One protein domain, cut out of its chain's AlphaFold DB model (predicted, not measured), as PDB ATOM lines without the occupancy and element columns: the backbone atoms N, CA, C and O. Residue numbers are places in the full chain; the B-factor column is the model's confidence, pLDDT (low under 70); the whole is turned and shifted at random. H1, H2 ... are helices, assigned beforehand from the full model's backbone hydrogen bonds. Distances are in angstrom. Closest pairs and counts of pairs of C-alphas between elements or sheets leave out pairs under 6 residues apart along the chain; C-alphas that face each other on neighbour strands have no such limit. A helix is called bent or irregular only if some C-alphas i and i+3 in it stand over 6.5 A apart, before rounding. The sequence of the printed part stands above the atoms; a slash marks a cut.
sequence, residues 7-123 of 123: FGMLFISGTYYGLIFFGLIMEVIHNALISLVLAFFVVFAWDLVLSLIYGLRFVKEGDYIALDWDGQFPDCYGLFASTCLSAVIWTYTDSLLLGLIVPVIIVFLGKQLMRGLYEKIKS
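What this domain is: This is residues 7 to 123 of the 123 residues of the protein "Uncharacterized protein MJ0342" of Methanocaldococcus jannaschii (strain ATCC 43067 / DSM 2661 / JAL-1 / JCM 10045 / NBRC 100440) (UniProt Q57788). Two helical hairpins, H1 with H2 and H3 with H4, join through H1 and H3 into a loose, flat assembly with H2 along one edge; H3 slants across the first part of H4, and H2 and H4 are apart. Residues 55 to 66, the last turns of H2 and the first part of the long loop to H3, stick out from the rest. The printed part has 117 residues with four named helices in the order H1, H2, H3, H4, and no named strand; its class is all helix. It is only just loose, close to compact, with a radius of gyration of the C-alphas of 16.4 A, and it spans 57 by 34 by 18 A.

Where its parts are: Begin at C-alpha 7, at (81.263, 144.118, 119.659), where H1 starts; it covers residues 7 to 29 and is 31.7 A long from first to last C-alpha. Next comes H2, residues 32 to 61, the longest helix, 42.6 A from C-alpha 32 at (98.361, 167.183, 114.066) to C-alpha 61. Go on past residues 62 to 75, which hold no named element, to H3, residues 76 to 93, 25.5 A long. Last is H4, residues 96 to 122, 39.5 A long, ending at C-alpha 122 at (55.054, 136.604, 106.966). H4 is neither bent nor irregular, but only just: C-alphas 100 and 103 are 6.4 A apart.

How they stand to each other: Start with the hairpin of H1 and H2, which touch at a shallow tilt of 31 degrees, opposite ways; their closest C-alphas, those of Phe 22 and Ala 39, are 4.9 A apart. Then look at residues 7 to 17, the only part of H1 that touches H3, and at residues 76 to 83, the only part of H3 that touches H1. The two helices run the same way at a steep tilt of 40 degrees, and their closest C-alphas, Ser 13 and Phe 80, are 5.4 A apart. H3 and H4 form the second hairpin and run opposite ways at a steep tilt of 43 degrees. H4 touches H3 with residues 96 to 108 alone; the closest C-alphas, those of Ser 86 and Gly 99, are 4.3 A apart. H1 and H4 are close but not clearly touching, their closest C-alphas, Ile 20 and Leu 96, being 7.8 A apart. H2 is apart from both H3 and H4. In the backbones of H1, H2 and H3 every O i to N i+4 pair is within hydrogen-bond range; in H4, 21 of 23 are.

The domain as a whole: The C-alphas farthest apart are those of Asn 31 and Ser 123, the chain's last residue, at 57.3 A. The printed part has no cut. The links H1 to H2 and H3 to H4 are tight, with 2 residues each, while H2 to H3 is a long link of 14 residues. The mean pLDDT of the printed part is 70.4, and 40 residues are under 70, among them residues 7 to 11 and 51 to 79.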
ATOM      1  N   PHE A   7      80.262 143.223 119.076       65.92
ATOM      2  CA  PHE A   7      81.263 144.118 119.659       65.92
ATOM      3  C   PHE A   7      82.460 144.373 118.736       65.92
ATOM      4  O   PHE A   7      82.878 145.515 118.594       65.92
ATOM      5  N   GLY A   8      82.986 143.342 118.066       65.66
ATOM      6  CA  GLY A   8      84.058 143.510 117.082       65.66
ATOM      7  C   GLY A   8      83.646 144.388 115.896       65.66
ATOM      8  O   GLY A   8      84.413 145.248 115.476       65.66
ATOM      9  N   MET A   9      82.417 144.229 115.392       68.90
ATOM     10  CA  MET A   9      81.857 145.089 114.338       68.90
ATOM     11  C   MET A   9      81.731 146.550 114.783       68.90
ATOM     12  O   MET A   9      82.079 147.463 114.030       68.90
ATOM     13  N   LEU A  10      81.270 146.776 116.015       68.45
ATOM     14  CA  LEU A  10      81.148 148.115 116.589       68.45
ATOM     15  C   LEU A  10      82.515 148.772 116.758       68.45
ATOM     16  O   LEU A  10      82.710 149.893 116.304       68.45
ATOM     17  N   PHE A  11      83.485 148.041 117.299       68.76
ATOM     18  CA  PHE A  11      84.837 148.550 117.487       68.76
ATOM     19  C   PHE A  11      85.513 148.930 116.158       68.76
ATOM     20  O   PHE A  11      86.125 149.992 116.044       68.76
ATOM     21  N   ILE A  12      85.374 148.096 115.119       72.94
ATOM     22  CA  ILE A  12      85.941 148.388 113.791       72.94
ATOM     23  C   ILE A  12      85.267 149.613 113.164       72.94
ATOM     24  O   ILE A  12      85.956 150.476 112.617       72.94
ATOM     25  N   SER A  13      83.937 149.711 113.259       76.37
ATOM     26  CA  SER A  13      83.212 150.876 112.740       76.37
ATOM     27  C   SER A  13      83.595 152.161 113.477       76.37
ATOM     28  O   SER A  13      83.903 153.158 112.824       76.37
ATOM     29  N   GLY A  14      83.683 152.127 114.811       72.09
ATOM     30  CA  GLY A  14      84.151 153.249 115.628       72.09
ATOM     31  C   GLY A  14      85.573 153.689 115.282       72.09
ATOM     32  O   GLY A  14      85.808 154.872 115.042       72.09
ATOM     33  N   THR A  15      86.502 152.739 115.149       71.79
ATOM     34  CA  THR A  15      87.896 153.027 114.766       71.79
ATOM     35  C   THR A  15      87.972 153.719 113.404       71.79
ATOM     36  O   THR A  15      88.679 154.715 113.246       71.79
ATOM     37  N   TYR A  16      87.227 153.225 112.414       76.96
ATOM     38  CA  TYR A  16      87.216 153.809 111.075       76.96
ATOM     39  C   TYR A  16      86.621 155.221 111.057       76.96
ATOM     40  O   TYR A  16      87.224 156.129 110.484       76.96
ATOM     41  N   TYR A  17      85.478 155.441 111.717       74.15
ATOM     42  CA  TYR A  17      84.919 156.789 111.832       74.15
ATOM     43  C   TYR A  17      85.868 157.724 112.584       74.15
ATOM     44  O   TYR A  17      86.024 158.874 112.187       74.15
ATOM     45  N   GLY A  18      86.582 157.219 113.589       74.90
ATOM     46  CA  GLY A  18      87.673 157.927 114.251       74.90
ATOM     47  C   GLY A  18      88.735 158.468 113.309       74.90
ATOM     48  O   GLY A  18      89.104 159.637 113.393       74.90
ATOM     49  N   LEU A  19      89.202 157.627 112.384       76.85
ATOM     50  CA  LEU A  19      90.185 158.016 111.373       76.85
ATOM     51  C   LEU A  19      89.622 159.056 110.397       76.85
ATOM     52  O   LEU A  19      90.329 159.997 110.038       76.85
ATOM     53  N   ILE A  20      88.349 158.933 110.010       77.51
ATOM     54  CA  ILE A  20      87.670 159.952 109.199       77.51
ATOM     55  C   ILE A  20      87.629 161.293 109.939       77.51
ATOM     56  O   ILE A  20      87.998 162.324 109.375       77.51
ATOM     57  N   PHE A  21      87.196 161.294 111.202       76.52
ATOM     58  CA  PHE A  21      87.125 162.513 112.005       76.52
ATOM     59  C   PHE A  21      88.506 163.115 112.235       76.52
ATOM     60  O   PHE A  21      88.640 164.332 112.172       76.52
ATOM     61  N   PHE A  22      89.543 162.297 112.424       75.99
ATOM     62  CA  PHE A  22      90.920 162.783 112.468       75.99
ATOM     63  C   PHE A  22      91.291 163.559 111.201       75.99
ATOM     64  O   PHE A  22      91.790 164.678 111.310       75.99
ATOM     65  N   GLY A  23      91.004 163.001 110.019       76.42
ATOM     66  CA  GLY A  23      91.242 163.670 108.738       76.42
ATOM     67  C   GLY A  23      90.495 165.001 108.625       76.42
ATOM     68  O   GLY A  23      91.107 166.029 108.350       76.42
ATOM     69  N   LEU A  24      89.197 165.012 108.943       79.40
ATOM     70  CA  LEU A  24      88.378 166.229 108.906       79.40
ATOM     71  C   LEU A  24      88.857 167.303 109.888       79.40
ATOM     72  O   LEU A  24      88.947 168.477 109.544       79.40
ATOM     73  N   ILE A  25      89.169 166.921 111.125       79.62
ATOM     74  CA  ILE A  25      89.626 167.869 112.144       79.62
ATOM     75  C   ILE A  25      91.013 168.409 111.769       79.62
ATOM     76  O   ILE A  25      91.290 169.588 111.986       79.62
ATOM     77  N   MET A  26      91.862 167.587 111.141       81.56
ATOM     78  CA  MET A  26      93.143 168.023 110.587       81.56
ATOM     79  C   MET A  26      93.010 169.097 109.516       81.56
ATOM     80  O   MET A  26      93.792 170.049 109.534       81.56
ATOM     81  N   GLU A  27      92.025 168.978 108.631       79.68
ATOM     82  CA  GLU A  27      91.738 169.996 107.616       79.68
ATOM     83  C   GLU A  27      91.269 171.324 108.220       79.68
ATOM     84  O   GLU A  27      91.491 172.367 107.616       79.68
ATOM     85  N   VAL A  28      90.651 171.310 109.407       81.26
ATOM     86  CA  VAL A  28      90.112 172.520 110.051       81.26
ATOM     87  C   VAL A  28      91.118 173.176 110.998       81.26
ATOM     88  O   VAL A  28      91.269 174.395 111.006       81.26
ATOM     89  N   ILE A  29      91.784 172.386 111.839       85.47
ATOM     90  CA  ILE A  29      92.655 172.900 112.907       85.47
ATOM     91  C   ILE A  29      94.095 173.079 112.411       85.47
ATOM     92  O   ILE A  29      94.844 173.876 112.976       85.47
ATOM     93  N   HIS A  30      94.507 172.335 111.378       84.41
ATOM     94  CA  HIS A  30      95.881 172.312 110.863       84.41
ATOM     95  C   HIS A  30      96.952 172.012 111.936       84.41
ATOM     96  O   HIS A  30      98.123 172.354 111.775       84.41
ATOM     97  N   ASN A  31      96.574 171.349 113.037       87.55
ATOM     98  CA  ASN A  31      97.481 170.924 114.102       87.55
ATOM     99  C   ASN A  31      97.321 169.425 114.374       87.55
ATOM    100  O   ASN A  31      96.354 169.002 115.006       87.55
ATOM    101  N   ALA A  32      98.315 168.644 113.939       84.45
ATOM    102  CA  ALA A  32      98.361 167.183 114.066       84.45
ATOM    103  C   ALA A  32      98.032 166.670 115.466       84.45
ATOM    104  O   ALA A  32      97.229 165.751 115.614       84.45
ATOM    105  N   LEU A  33      98.624 167.279 116.492       82.88
ATOM    106  CA  LEU A  33      98.460 166.820 117.862       82.88
ATOM    107  C   LEU A  33      97.040 167.086 118.374       82.88
ATOM    108  O   LEU A  33      96.416 166.190 118.936       82.88
ATOM    109  N   ILE A  34      96.519 168.296 118.156       83.51
ATOM    110  CA  ILE A  34      95.176 168.672 118.623       83.51
ATOM    111  C   ILE A  34      94.115 167.837 117.903       83.51
ATOM    112  O   ILE A  34      93.216 167.299 118.549       83.51
ATOM    113  N   SER A  35      94.244 167.669 116.588       80.09
ATOM    114  CA  SER A  35      93.314 166.861 115.802       80.09
ATOM    115  C   SER A  35      93.320 165.399 116.225       80.09
ATOM    116  O   SER A  35      92.258 164.787 116.302       80.09
ATOM    117  N   LEU A  36      94.493 164.846 116.552       78.98
ATOM    118  CA  LEU A  36      94.615 163.476 117.048       78.98
ATOM    119  C   LEU A  36      93.900 163.317 118.391       78.98
ATOM    120  O   LEU A  36      93.105 162.395 118.554       78.98
ATOM    121  N   VAL A  37      94.144 164.231 119.333       82.78
ATOM    122  CA  VAL A  37      93.489 164.216 120.649       82.78
ATOM    123  C   VAL A  37      91.969 164.311 120.497       82.78
ATOM    124  O   VAL A  37      91.246 163.525 121.105       82.78
ATOM    125  N   LEU A  38      91.472 165.220 119.657       83.85
ATOM    126  CA  LEU A  38      90.035 165.355 119.411       83.85
ATOM    127  C   LEU A  38      89.443 164.114 118.736       83.85
ATOM    128  O   LEU A  38      88.373 163.669 119.137       83.85
ATOM    129  N   ALA A  39      90.141 163.516 117.772       78.96
ATOM    130  CA  ALA A  39      89.703 162.275 117.146       78.96
ATOM    131  C   ALA A  39      89.611 161.125 118.157       78.96
ATOM    132  O   ALA A  39      88.623 160.395 118.154       78.96
ATOM    133  N   PHE A  40      90.575 161.006 119.076       79.91
ATOM    134  CA  PHE A  40      90.496 160.046 120.179       79.91
ATOM    135  C   PHE A  40      89.279 160.291 121.074       79.91
ATOM    136  O   PHE A  40      88.591 159.335 121.425       79.91
ATOM    137  N   PHE A  41      88.973 161.550 121.405       83.36
ATOM    138  CA  PHE A  41      87.753 161.884 122.145       83.36
ATOM    139  C   PHE A  41      86.487 161.497 121.379       83.36
ATOM    140  O   PHE A  41      85.556 160.980 121.989       83.36
ATOM    141  N   VAL A  42      86.453 161.704 120.060       78.22
ATOM    142  CA  VAL A  42      85.318 161.311 119.216       78.22
ATOM    143  C   VAL A  42      85.157 159.793 119.178       78.22
ATOM    144  O   VAL A  42      84.047 159.319 119.389       78.22
ATOM    145  N   VAL A  43      86.238 159.026 118.989       77.20
ATOM    146  CA  VAL A  43      86.199 157.550 119.039       77.20
ATOM    147  C   VAL A  43      85.725 157.068 120.399       77.20
ATOM    148  O   VAL A  43      84.811 156.258 120.476       77.20
ATOM    149  N   PHE A  44      86.303 157.598 121.477       75.01
ATOM    150  CA  PHE A  44      85.928 157.212 122.830       75.01
ATOM    151  C   PHE A  44      84.456 157.526 123.123       75.01
ATOM    152  O   PHE A  44      83.735 156.678 123.643       75.01
ATOM    153  N   ALA A  45      83.993 158.726 122.765       77.38
ATOM    154  CA  ALA A  45      82.595 159.113 122.922       77.38
ATOM    155  C   ALA A  45      81.672 158.226 122.079       77.38
ATOM    156  O   ALA A  45      80.621 157.812 122.561       77.38
ATOM    157  N   TRP A  46      82.073 157.898 120.852       75.57
ATOM    158  CA  TRP A  46      81.339 157.006 119.963       75.57
ATOM    159  C   TRP A  46      81.214 155.596 120.546       75.57
ATOM    160  O   TRP A  46      80.099 155.095 120.692       75.57
ATOM    161  N   ASP A  47      82.327 154.987 120.960       69.79
ATOM    162  CA  ASP A  47      82.347 153.660 121.579       69.79
ATOM    163  C   ASP A  47      81.538 153.631 122.878       69.79
ATOM    164  O   ASP A  47      80.818 152.663 123.129       69.79
ATOM    165  N   LEU A  48      81.598 154.693 123.688       70.98
ATOM    166  CA  LEU A  48      80.822 154.812 124.922       70.98
ATOM    167  C   LEU A  48      79.322 154.942 124.639       70.98
ATOM    168  O   LEU A  48      78.524 154.232 125.250       70.98
ATOM    169  N   VAL A  49      78.926 155.798 123.693       72.03
ATOM    170  CA  VAL A  49      77.523 155.975 123.289       72.03
ATOM    171  C   VAL A  49      76.965 154.681 122.710       72.03
ATOM    172  O   VAL A  49      75.886 154.254 123.115       72.03
ATOM    173  N   LEU A  50      77.694 154.013 121.815       70.18
ATOM    174  CA  LEU A  50      77.250 152.743 121.246       70.18
ATOM    175  C   LEU A  50      77.212 151.641 122.303       70.18
ATOM    176  O   LEU A  50      76.222 150.920 122.379       70.18
ATOM    177  N   SER A  51      78.223 151.537 123.163       66.88
ATOM    178  CA  SER A  51      78.220 150.562 124.260       66.88
ATOM    179  C   SER A  51      77.050 150.785 125.215       66.88
ATOM    180  O   SER A  51      76.455 149.813 125.669       66.88
ATOM    181  N   LEU A  52      76.669 152.037 125.482       67.22
ATOM    182  CA  LEU A  52      75.468 152.353 126.253       67.22
ATOM    183  C   LEU A  52      74.196 151.968 125.496       67.22
ATOM    184  O   LEU A  52      73.355 151.286 126.067       67.22
ATOM    185  N   ILE A  53      74.052 152.347 124.223       66.67
ATOM    186  CA  ILE A  53      72.860 152.027 123.421       66.67
ATOM    187  C   ILE A  53      72.670 150.510 123.319       66.67
ATOM    188  O   ILE A  53      71.588 150.003 123.617       66.67
ATOM    189  N   TYR A  54      73.716 149.774 122.942       65.08
ATOM    190  CA  TYR A  54      73.643 148.323 122.803       65.08
ATOM    191  C   TYR A  54      73.614 147.614 124.151       65.08
ATOM    192  O   TYR A  54      72.843 146.675 124.304       65.08
ATOM    193  N   GLY A  55      74.380 148.065 125.145       61.59
ATOM    194  CA  GLY A  55      74.366 147.507 126.498       61.59
ATOM    195  C   GLY A  55      73.000 147.646 127.171       61.59
ATOM    196  O   GLY A  55      72.480 146.669 127.704       61.59
ATOM    197  N   LEU A  56      72.366 148.820 127.074       59.85
ATOM    198  CA  LEU A  56      70.997 149.034 127.557       59.85
ATOM    199  C   LEU A  56      69.989 148.153 126.810       59.85
ATOM    200  O   LEU A  56      69.051 147.647 127.427       59.85
ATOM    201  N   ARG A  57      70.189 147.922 125.506       57.14
ATOM    202  CA  ARG A  57      69.350 146.993 124.735       57.14
ATOM    203  C   ARG A  57      69.535 145.540 125.160       57.14
ATOM    204  O   ARG A  57      68.540 144.861 125.383       57.14
ATOM    205  N   PHE A  58      70.776 145.085 125.352       55.10
ATOM    206  CA  PHE A  58      71.069 143.734 125.843       55.10
ATOM    207  C   PHE A  58      70.383 143.462 127.187       55.10
ATOM    208  O   PHE A  58      69.846 142.377 127.384       55.10
ATOM    209  N   VAL A  59      70.334 144.458 128.082       52.58
ATOM    210  CA  VAL A  59      69.613 144.348 129.362       52.58
ATOM    211  C   VAL A  59      68.096 144.271 129.164       52.58
ATOM    212  O   VAL A  59      67.425 143.542 129.889       52.58
ATOM    213  N   LYS A  60      67.543 145.019 128.203       48.89
ATOM    214  CA  LYS A  60      66.091 145.104 127.991       48.89
ATOM    215  C   LYS A  60      65.509 143.883 127.274       48.89
ATOM    216  O   LYS A  60      64.387 143.493 127.579       48.89
ATOM    217  N   GLU A  61      66.239 143.308 126.324       48.56
ATOM    218  CA  GLU A  61      65.695 142.320 125.383       48.56
ATOM    219  C   GLU A  61      66.219 140.887 125.608       48.56
ATOM    220  O   GLU A  61      65.779 139.969 124.925       48.56
ATOM    221  N   GLY A  62      67.085 140.662 126.604       42.30
ATOM    222  CA  GLY A  62      67.388 139.340 127.176       42.30
ATOM    223  C   GLY A  62      68.204 138.373 126.311       42.30
ATOM    224  O   GLY A  62      68.992 137.624 126.866       42.30
ATOM    225  N   ASP A  63      68.076 138.396 124.986       38.41
ATOM    226  CA  ASP A  63      68.808 137.533 124.053       38.41
ATOM    227  C   ASP A  63      68.605 138.033 122.609       38.41
ATOM    228  O   ASP A  63      67.773 137.518 121.867       38.41
ATOM    229  N   TYR A  64      69.356 139.045 122.161       43.39
ATOM    230  CA  TYR A  64      69.261 139.533 120.774       43.39
ATOM    231  C   TYR A  64      70.600 139.438 120.029       43.39
ATOM    232  O   TYR A  64      71.304 140.415 119.784       43.39
ATOM    233  N   ILE A  65      70.948 138.204 119.643       41.64
ATOM    234  CA  ILE A  65      71.558 137.951 118.319       41.64
ATOM    235  C   ILE A  65      70.457 137.757 117.260       41.64
ATOM    236  O   ILE A  65      70.743 137.814 116.065       41.64
ATOM    237  N   ALA A  66      69.192 137.570 117.655       37.22
ATOM    238  CA  ALA A  66      68.102 137.718 116.705       37.22
ATOM    239  C   ALA A  66      68.184 139.148 116.157       37.22
ATOM    240  O   ALA A  66      68.192 140.103 116.917       37.22
ATOM    241  N   LEU A  67      68.360 139.325 114.853       40.14
ATOM    242  CA  LEU A  67      68.180 140.637 114.253       40.14
ATOM    243  C   LEU A  67      66.682 140.948 114.351       40.14
ATOM    244  O   LEU A  67      65.967 140.651 113.393       40.14
ATOM    245  N   ASP A  68      66.174 141.486 115.471       42.71
ATOM    246  CA  ASP A  68      64.896 142.185 115.351       42.71
ATOM    247  C   ASP A  68      65.157 143.398 114.490       42.71
ATOM    248  O   ASP A  68      65.922 144.307 114.831       42.71
ATOM    249  N   TRP A  69      64.494 143.391 113.345       45.14
ATOM    250  CA  TRP A  69      64.444 144.504 112.421       45.14
ATOM    251  C   TRP A  69      63.473 145.560 112.947       45.14
ATOM    252  O   TRP A  69      62.669 146.112 112.193       45.14
ATOM    253  N   ASP A  70      63.573 145.877 114.239       50.28
ATOM    254  CA  ASP A  70      62.993 147.068 114.831       50.28
ATOM    255  C   ASP A  70      63.743 148.246 114.222       50.28
ATOM    256  O   ASP A  70      64.740 148.736 114.758       50.28
ATOM    257  N   GLY A  71      63.290 148.650 113.031       50.00
ATOM    258  CA  GLY A  71      63.906 149.613 112.113       50.00
ATOM    259  C   GLY A  71      64.066 151.035 112.655       50.00
ATOM    260  O   GLY A  71      64.162 151.976 111.876       50.00
ATOM    261  N   GLN A  72      64.070 151.196 113.975       53.55
ATOM    262  CA  GLN A  72      64.336 152.430 114.693       53.55
ATOM    263  C   GLN A  72      65.836 152.682 114.895       53.55
ATOM    264  O   GLN A  72      66.224 153.841 114.979       53.55
ATOM    265  N   PHE A  73      66.690 151.648 114.931       49.27
ATOM    266  CA  PHE A  73      68.131 151.829 115.158       49.27
ATOM    267  C   PHE A  73      69.009 151.023 114.191       49.27
ATOM    268  O   PHE A  73      68.655 149.906 113.793       49.27
ATOM    269  N   PRO A  74      70.186 151.549 113.800       54.08
ATOM    270  CA  PRO A  74      71.174 150.741 113.116       54.08
ATOM    271  C   PRO A  74      71.626 149.606 114.050       54.08
ATOM    272  O   PRO A  74      72.151 149.843 115.127       54.08
ATOM    273  N   ASP A  75      71.371 148.356 113.674       65.04
ATOM    274  CA  ASP A  75      72.077 147.183 114.193       65.04
ATOM    275  C   ASP A  75      73.593 147.271 113.915       65.04
ATOM    276  O   ASP A  75      74.050 148.018 113.044       65.04
ATOM    277  N   CYS A  76      74.379 146.489 114.659       64.93
ATOM    278  CA  CYS A  76      75.839 146.461 114.526       64.93
ATOM    279  C   CYS A  76      76.271 146.144 113.083       64.93
ATOM    280  O   CYS A  76      77.263 146.677 112.592       64.93
ATOM    281  N   TYR A  77      75.491 145.302 112.395       65.35
ATOM    282  CA  TYR A  77      75.705 144.924 111.000       65.35
ATOM    283  C   TYR A  77      75.532 146.101 110.040       65.35
ATOM    284  O   TYR A  77      76.325 146.261 109.121       65.35
ATOM    285  N   GLY A  78      74.525 146.942 110.254       67.88
ATOM    286  CA  GLY A  78      74.246 148.130 109.462       67.88
ATOM    287  C   GLY A  78      75.290 149.215 109.677       67.88
ATOM    288  O   GLY A  78      75.747 149.803 108.699       67.88
ATOM    289  N   LEU A  79      75.727 149.432 110.923       67.90
ATOM    290  CA  LEU A  79      76.868 150.307 111.212       67.90
ATOM    291  C   LEU A  79      78.116 149.818 110.477       67.90
ATOM    292  O   LEU A  79      78.695 150.569 109.696       67.90
ATOM    293  N   PHE A  80      78.464 148.541 110.624       70.56
ATOM    294  CA  PHE A  80      79.605 147.953 109.929       70.56
ATOM    295  C   PHE A  80      79.486 148.051 108.398       70.56
ATOM    296  O   PHE A  80      80.429 148.463 107.726       70.56
ATOM    297  N   ALA A  81      78.314 147.757 107.831       70.45
ATOM    298  CA  ALA A  81      78.065 147.897 106.398       70.45
ATOM    299  C   ALA A  81      78.228 149.351 105.929       70.45
ATOM    300  O   ALA A  81      78.820 149.591 104.878       70.45
ATOM    301  N   SER A  82      77.756 150.322 106.720       75.60
ATOM    302  CA  SER A  82      77.913 151.744 106.406       75.60
ATOM    303  C   SER A  82      79.382 152.175 106.435       75.60
ATOM    304  O   SER A  82      79.822 152.907 105.552       75.60
ATOM    305  N   THR A  83      80.174 151.636 107.363       72.93
ATOM    306  CA  THR A  83      81.629 151.821 107.431       72.93
ATOM    307  C   THR A  83      82.327 151.263 106.190       72.93
ATOM    308  O   THR A  83      83.127 151.957 105.563       72.93
ATOM    309  N   CYS A  84      82.001 150.032 105.780       75.90
ATOM    310  CA  CYS A  84      82.579 149.422 104.582       75.90
ATOM    311  C   CYS A  84      82.221 150.203 103.309       75.90
ATOM    312  O   CYS A  84      83.092 150.476 102.487       75.90
ATOM    313  N   LEU A  85      80.954 150.595 103.158       76.83
ATOM    314  CA  LEU A  85      80.498 151.403 102.026       76.83
ATOM    315  C   LEU A  85      81.149 152.790 102.022       76.83
ATOM    316  O   LEU A  85      81.530 153.265 100.958       76.83
ATOM    317  N   SER A  86      81.333 153.412 103.189       79.48
ATOM    318  CA  SER A  86      82.059 154.681 103.321       79.48
ATOM    319  C   SER A  86      83.483 154.555 102.798       79.48
ATOM    320  O   SER A  86      83.923 155.396 102.017       79.48
ATOM    321  N   ALA A  87      84.186 153.479 103.165       75.95
ATOM    322  CA  ALA A  87      85.554 153.241 102.712       75.95
ATOM    323  C   ALA A  87      85.629 153.101 101.192       75.95
ATOM    324  O   ALA A  87      86.489 153.710 100.557       75.95
ATOM    325  N   VAL A  88      84.689 152.359 100.606       76.42
ATOM    326  CA  VAL A  88      84.586 152.194  99.154       76.42
ATOM    327  C   VAL A  88      84.293 153.532  98.473       76.42
ATOM    328  O   VAL A  88      85.035 153.933  97.584       76.42
ATOM    329  N   ILE A  89      83.255 154.257  98.900       77.16
ATOM    330  CA  ILE A  89      82.863 155.529  98.275       77.16
ATOM    331  C   ILE A  89      83.985 156.552  98.375       77.16
ATOM    332  O   ILE A  89      84.289 157.205  97.379       77.16
ATOM    333  N   TRP A  90      84.627 156.669  99.534       76.01
ATOM    334  CA  TRP A  90      85.743 157.588  99.697       76.01
ATOM    335  C   TRP A  90      86.892 157.233  98.747       76.01
ATOM    336  O   TRP A  90      87.337 158.103  98.009       76.01
ATOM    337  N   THR A  91      87.276 155.954  98.667       77.04
ATOM    338  CA  THR A  91      88.352 155.487  97.769       77.04
ATOM    339  C   THR A  91      88.096 155.831  96.296       77.04
ATOM    340  O   THR A  91      89.043 156.051  95.548       77.04
ATOM    341  N   TYR A  92      86.832 155.869  95.859       80.97
ATOM    342  CA  TYR A  92      86.483 156.116  94.454       80.97
ATOM    343  C   TYR A  92      86.069 157.552  94.131       80.97
ATOM    344  O   TYR A  92      86.020 157.910  92.956       80.97
ATOM    345  N   THR A  93      85.721 158.363  95.128       82.82
ATOM    346  CA  THR A  93      85.207 159.724  94.901       82.82
ATOM    347  C   THR A  93      86.108 160.812  95.464       82.82
ATOM    348  O   THR A  93      85.864 161.979  95.168       82.82
ATOM    349  N   ASP A  94      87.069 160.458  96.326       78.67
ATOM    350  CA  ASP A  94      87.836 161.380  97.176       78.67
ATOM    351  C   ASP A  94      86.956 162.347  97.993       78.67
ATOM    352  O   ASP A  94      87.435 163.295  98.613       78.67
ATOM    353  N   SER A  95      85.644 162.098  98.048       77.83
ATOM    354  CA  SER A  95      84.683 162.946  98.728       77.83
ATOM    355  C   SER A  95      84.294 162.313 100.047       77.83
ATOM    356  O   SER A  95      83.469 161.403 100.140       77.83
ATOM    357  N   LEU A  96      84.885 162.859 101.097       75.72
ATOM    358  CA  LEU A  96      84.661 162.430 102.466       75.72
ATOM    359  C   LEU A  96      83.202 162.691 102.906       75.72
ATOM    360  O   LEU A  96      82.597 161.877 103.603       75.72
ATOM    361  N   LEU A  97      82.584 163.764 102.394       76.20
ATOM    362  CA  LEU A  97      81.170 164.082 102.623       76.20
ATOM    363  C   LEU A  97      80.227 163.038 101.993       76.20
ATOM    364  O   LEU A  97      79.284 162.586 102.645       76.20
ATOM    365  N   LEU A  98      80.494 162.622 100.747       75.44
ATOM    366  CA  LEU A  98      79.745 161.539 100.096       75.44
ATOM    367  C   LEU A  98      79.960 160.211 100.832       75.44
ATOM    368  O   LEU A  98      78.991 159.490 101.066       75.44
ATOM    369  N   GLY A  99      81.198 159.929 101.250       74.69
ATOM    370  CA  GLY A  99      81.547 158.760 102.057       74.69
ATOM    371  C   GLY A  99      80.788 158.685 103.383       74.69
ATOM    372  O   GLY A  99      80.437 157.598 103.812       74.69
ATOM    373  N   LEU A 100      80.438 159.811 104.006       73.33
ATOM    374  CA  LEU A 100      79.665 159.816 105.253       73.33
ATOM    375  C   LEU A 100      78.153 159.680 105.033       73.33
ATOM    376  O   LEU A 100      77.490 158.906 105.722       73.33
ATOM    377  N   ILE A 101      77.592 160.435 104.086       77.51
ATOM    378  CA  ILE A 101      76.135 160.556 103.931       77.51
ATOM    379  C   ILE A 101      75.551 159.359 103.173       77.51
ATOM    380  O   ILE A 101      74.540 158.782 103.581       77.51
ATOM    381  N   VAL A 102      76.179 158.975 102.061       78.29
ATOM    382  CA  VAL A 102      75.613 157.987 101.132       78.29
ATOM    383  C   VAL A 102      75.475 156.600 101.772       78.29
ATOM    384  O   VAL A 102      74.401 156.009 101.640       78.29
ATOM    385  N   PRO A 103      76.462 156.066 102.516       76.30
ATOM    386  CA  PRO A 103      76.326 154.756 103.146       76.30
ATOM    387  C   PRO A 103      75.198 154.673 104.157       76.30
ATOM    388  O   PRO A 103      74.500 153.663 104.205       76.30
ATOM    389  N   VAL A 104      74.999 155.728 104.949       74.56
ATOM    390  CA  VAL A 104      73.922 155.777 105.944       74.56
ATOM    391  C   VAL A 104      72.570 155.689 105.241       74.56
ATOM    392  O   VAL A 104      71.721 154.900 105.652       74.56
ATOM    393  N   ILE A 105      72.397 156.423 104.138       77.11
ATOM    394  CA  ILE A 105      71.176 156.374 103.324       77.11
ATOM    395  C   ILE A 105      70.984 154.984 102.707       77.11
ATOM    396  O   ILE A 105      69.894 154.424 102.816       77.11
ATOM    397  N   ILE A 106      72.022 154.404 102.092       75.39
ATOM    398  CA  ILE A 106      71.943 153.078 101.455       75.39
ATOM    399  C   ILE A 106      71.567 152.010 102.478       75.39
ATOM    400  O   ILE A 106      70.646 151.230 102.240       75.39
ATOM    401  N   VAL A 107      72.252 151.980 103.622       71.85
ATOM    402  CA  VAL A 107      71.965 151.008 104.678       71.85
ATOM    403  C   VAL A 107      70.550 151.221 105.199       71.85
ATOM    404  O   VAL A 107      69.795 150.258 105.284       71.85
ATOM    405  N   PHE A 108      70.144 152.460 105.480       74.02
ATOM    406  CA  PHE A 108      68.800 152.746 105.975       74.02
ATOM    407  C   PHE A 108      67.705 152.309 104.990       74.02
ATOM    408  O   PHE A 108      66.794 151.577 105.375       74.02
ATOM    409  N   LEU A 109      67.812 152.686 103.714       76.45
ATOM    410  CA  LEU A 109      66.855 152.291 102.676       76.45
ATOM    411  C   LEU A 109      66.839 150.775 102.462       76.45
ATOM    412  O   LEU A 109      65.765 150.179 102.391       76.45
ATOM    413  N   GLY A 110      68.014 150.140 102.416       73.16
ATOM    414  CA  GLY A 110      68.138 148.689 102.290       73.16
ATOM    415  C   GLY A 110      67.446 147.958 103.438       73.16
ATOM    416  O   GLY A 110      66.727 146.984 103.206       73.16
ATOM    417  N   LYS A 111      67.571 148.474 104.666       69.41
ATOM    418  CA  LYS A 111      66.852 147.930 105.819       69.41
ATOM    419  C   LYS A 111      65.342 148.083 105.713       69.41
ATOM    420  O   LYS A 111      64.627 147.114 105.955       69.41
ATOM    421  N   GLN A 112      64.852 149.271 105.356       71.58
ATOM    422  CA  GLN A 112      63.411 149.506 105.208       71.58
ATOM    423  C   GLN A 112      62.806 148.603 104.121       71.58
ATOM    424  O   GLN A 112      61.721 148.051 104.300       71.58
ATOM    425  N   LEU A 113      63.534 148.381 103.023       75.35
ATOM    426  CA  LEU A 113      63.091 147.528 101.922       75.35
ATOM    427  C   LEU A 113      63.072 146.038 102.305       75.35
ATOM    428  O   LEU A 113      62.084 145.351 102.047       75.35
ATOM    429  N   MET A 114      64.124 145.548 102.968       71.80
ATOM    430  CA  MET A 114      64.182 144.179 103.503       71.80
ATOM    431  C   MET A 114      63.059 143.916 104.507       71.80
ATOM    432  O   MET A 114      62.430 142.860 104.466       71.80
ATOM    433  N   ARG A 115      62.764 144.894 105.368       68.53
ATOM    434  CA  ARG A 115      61.646 144.819 106.308       68.53
ATOM    435  C   ARG A 115      60.306 144.680 105.584       68.53
ATOM    436  O   ARG A 115      59.559 143.759 105.893       68.53
ATOM    437  N   GLY A 116      60.024 145.541 104.605       74.56
ATOM    438  CA  GLY A 116      58.777 145.468 103.835       74.56
ATOM    439  C   GLY A 116      58.604 144.131 103.101       74.56
ATOM    440  O   GLY A 116      57.499 143.596 103.033       74.56
ATOM    441  N   LEU A 117      59.698 143.547 102.599       73.42
ATOM    442  CA  LEU A 117      59.688 142.200 102.017       73.42
ATOM    443  C   LEU A 117      59.412 141.116 103.063       73.42
ATOM    444  O   LEU A 117      58.608 140.225 102.810       73.42
ATOM    445  N   TYR A 118      60.053 141.190 104.231       69.81
ATOM    446  CA  TYR A 118      59.860 140.216 105.302       69.81
ATOM    447  C   TYR A 118      58.428 140.238 105.853       69.81
ATOM    448  O   TYR A 118      57.813 139.181 105.993       69.81
ATOM    449  N   GLU A 119      57.867 141.426 106.099       70.71
ATOM    450  CA  GLU A 119      56.472 141.587 106.535       70.71
ATOM    451  C   GLU A 119      55.497 140.986 105.512       70.71
ATOM    452  O   GLU A 119      54.557 140.296 105.899       70.71
ATOM    453  N   LYS A 120      55.777 141.149 104.211       72.74
ATOM    454  CA  LYS A 120      54.977 140.566 103.123       72.74
ATOM    455  C   LYS A 120      55.096 139.041 103.005       72.74
ATOM    456  O   LYS A 120      54.168 138.403 102.530       72.74
ATOM    457  N   ILE A 121      56.235 138.454 103.376       72.78
ATOM    458  CA  ILE A 121      56.425 136.991 103.384       72.78
ATOM    459  C   ILE A 121      55.733 136.356 104.599       72.78
ATOM    460  O   ILE A 121      55.323 135.199 104.539       72.78
ATOM    461  N   LYS A 122      55.637 137.093 105.712       69.43
ATOM    462  CA  LYS A 122      55.054 136.604 106.966       69.43
ATOM    463  C   LYS A 122      53.521 136.708 107.008       69.43
ATOM    464  O   LYS A 122      52.918 135.983 107.799       69.43
ATOM    465  N   SER A 123      52.918 137.602 106.218       63.44
ATOM    466  CA  SER A 123      51.459 137.751 106.050       63.44
ATOM    467  C   SER A 123      50.869 136.687 105.134       63.44
ATOM    468  O   SER A 123      49.817 136.125 105.498       63.44
TER     469      SER A 123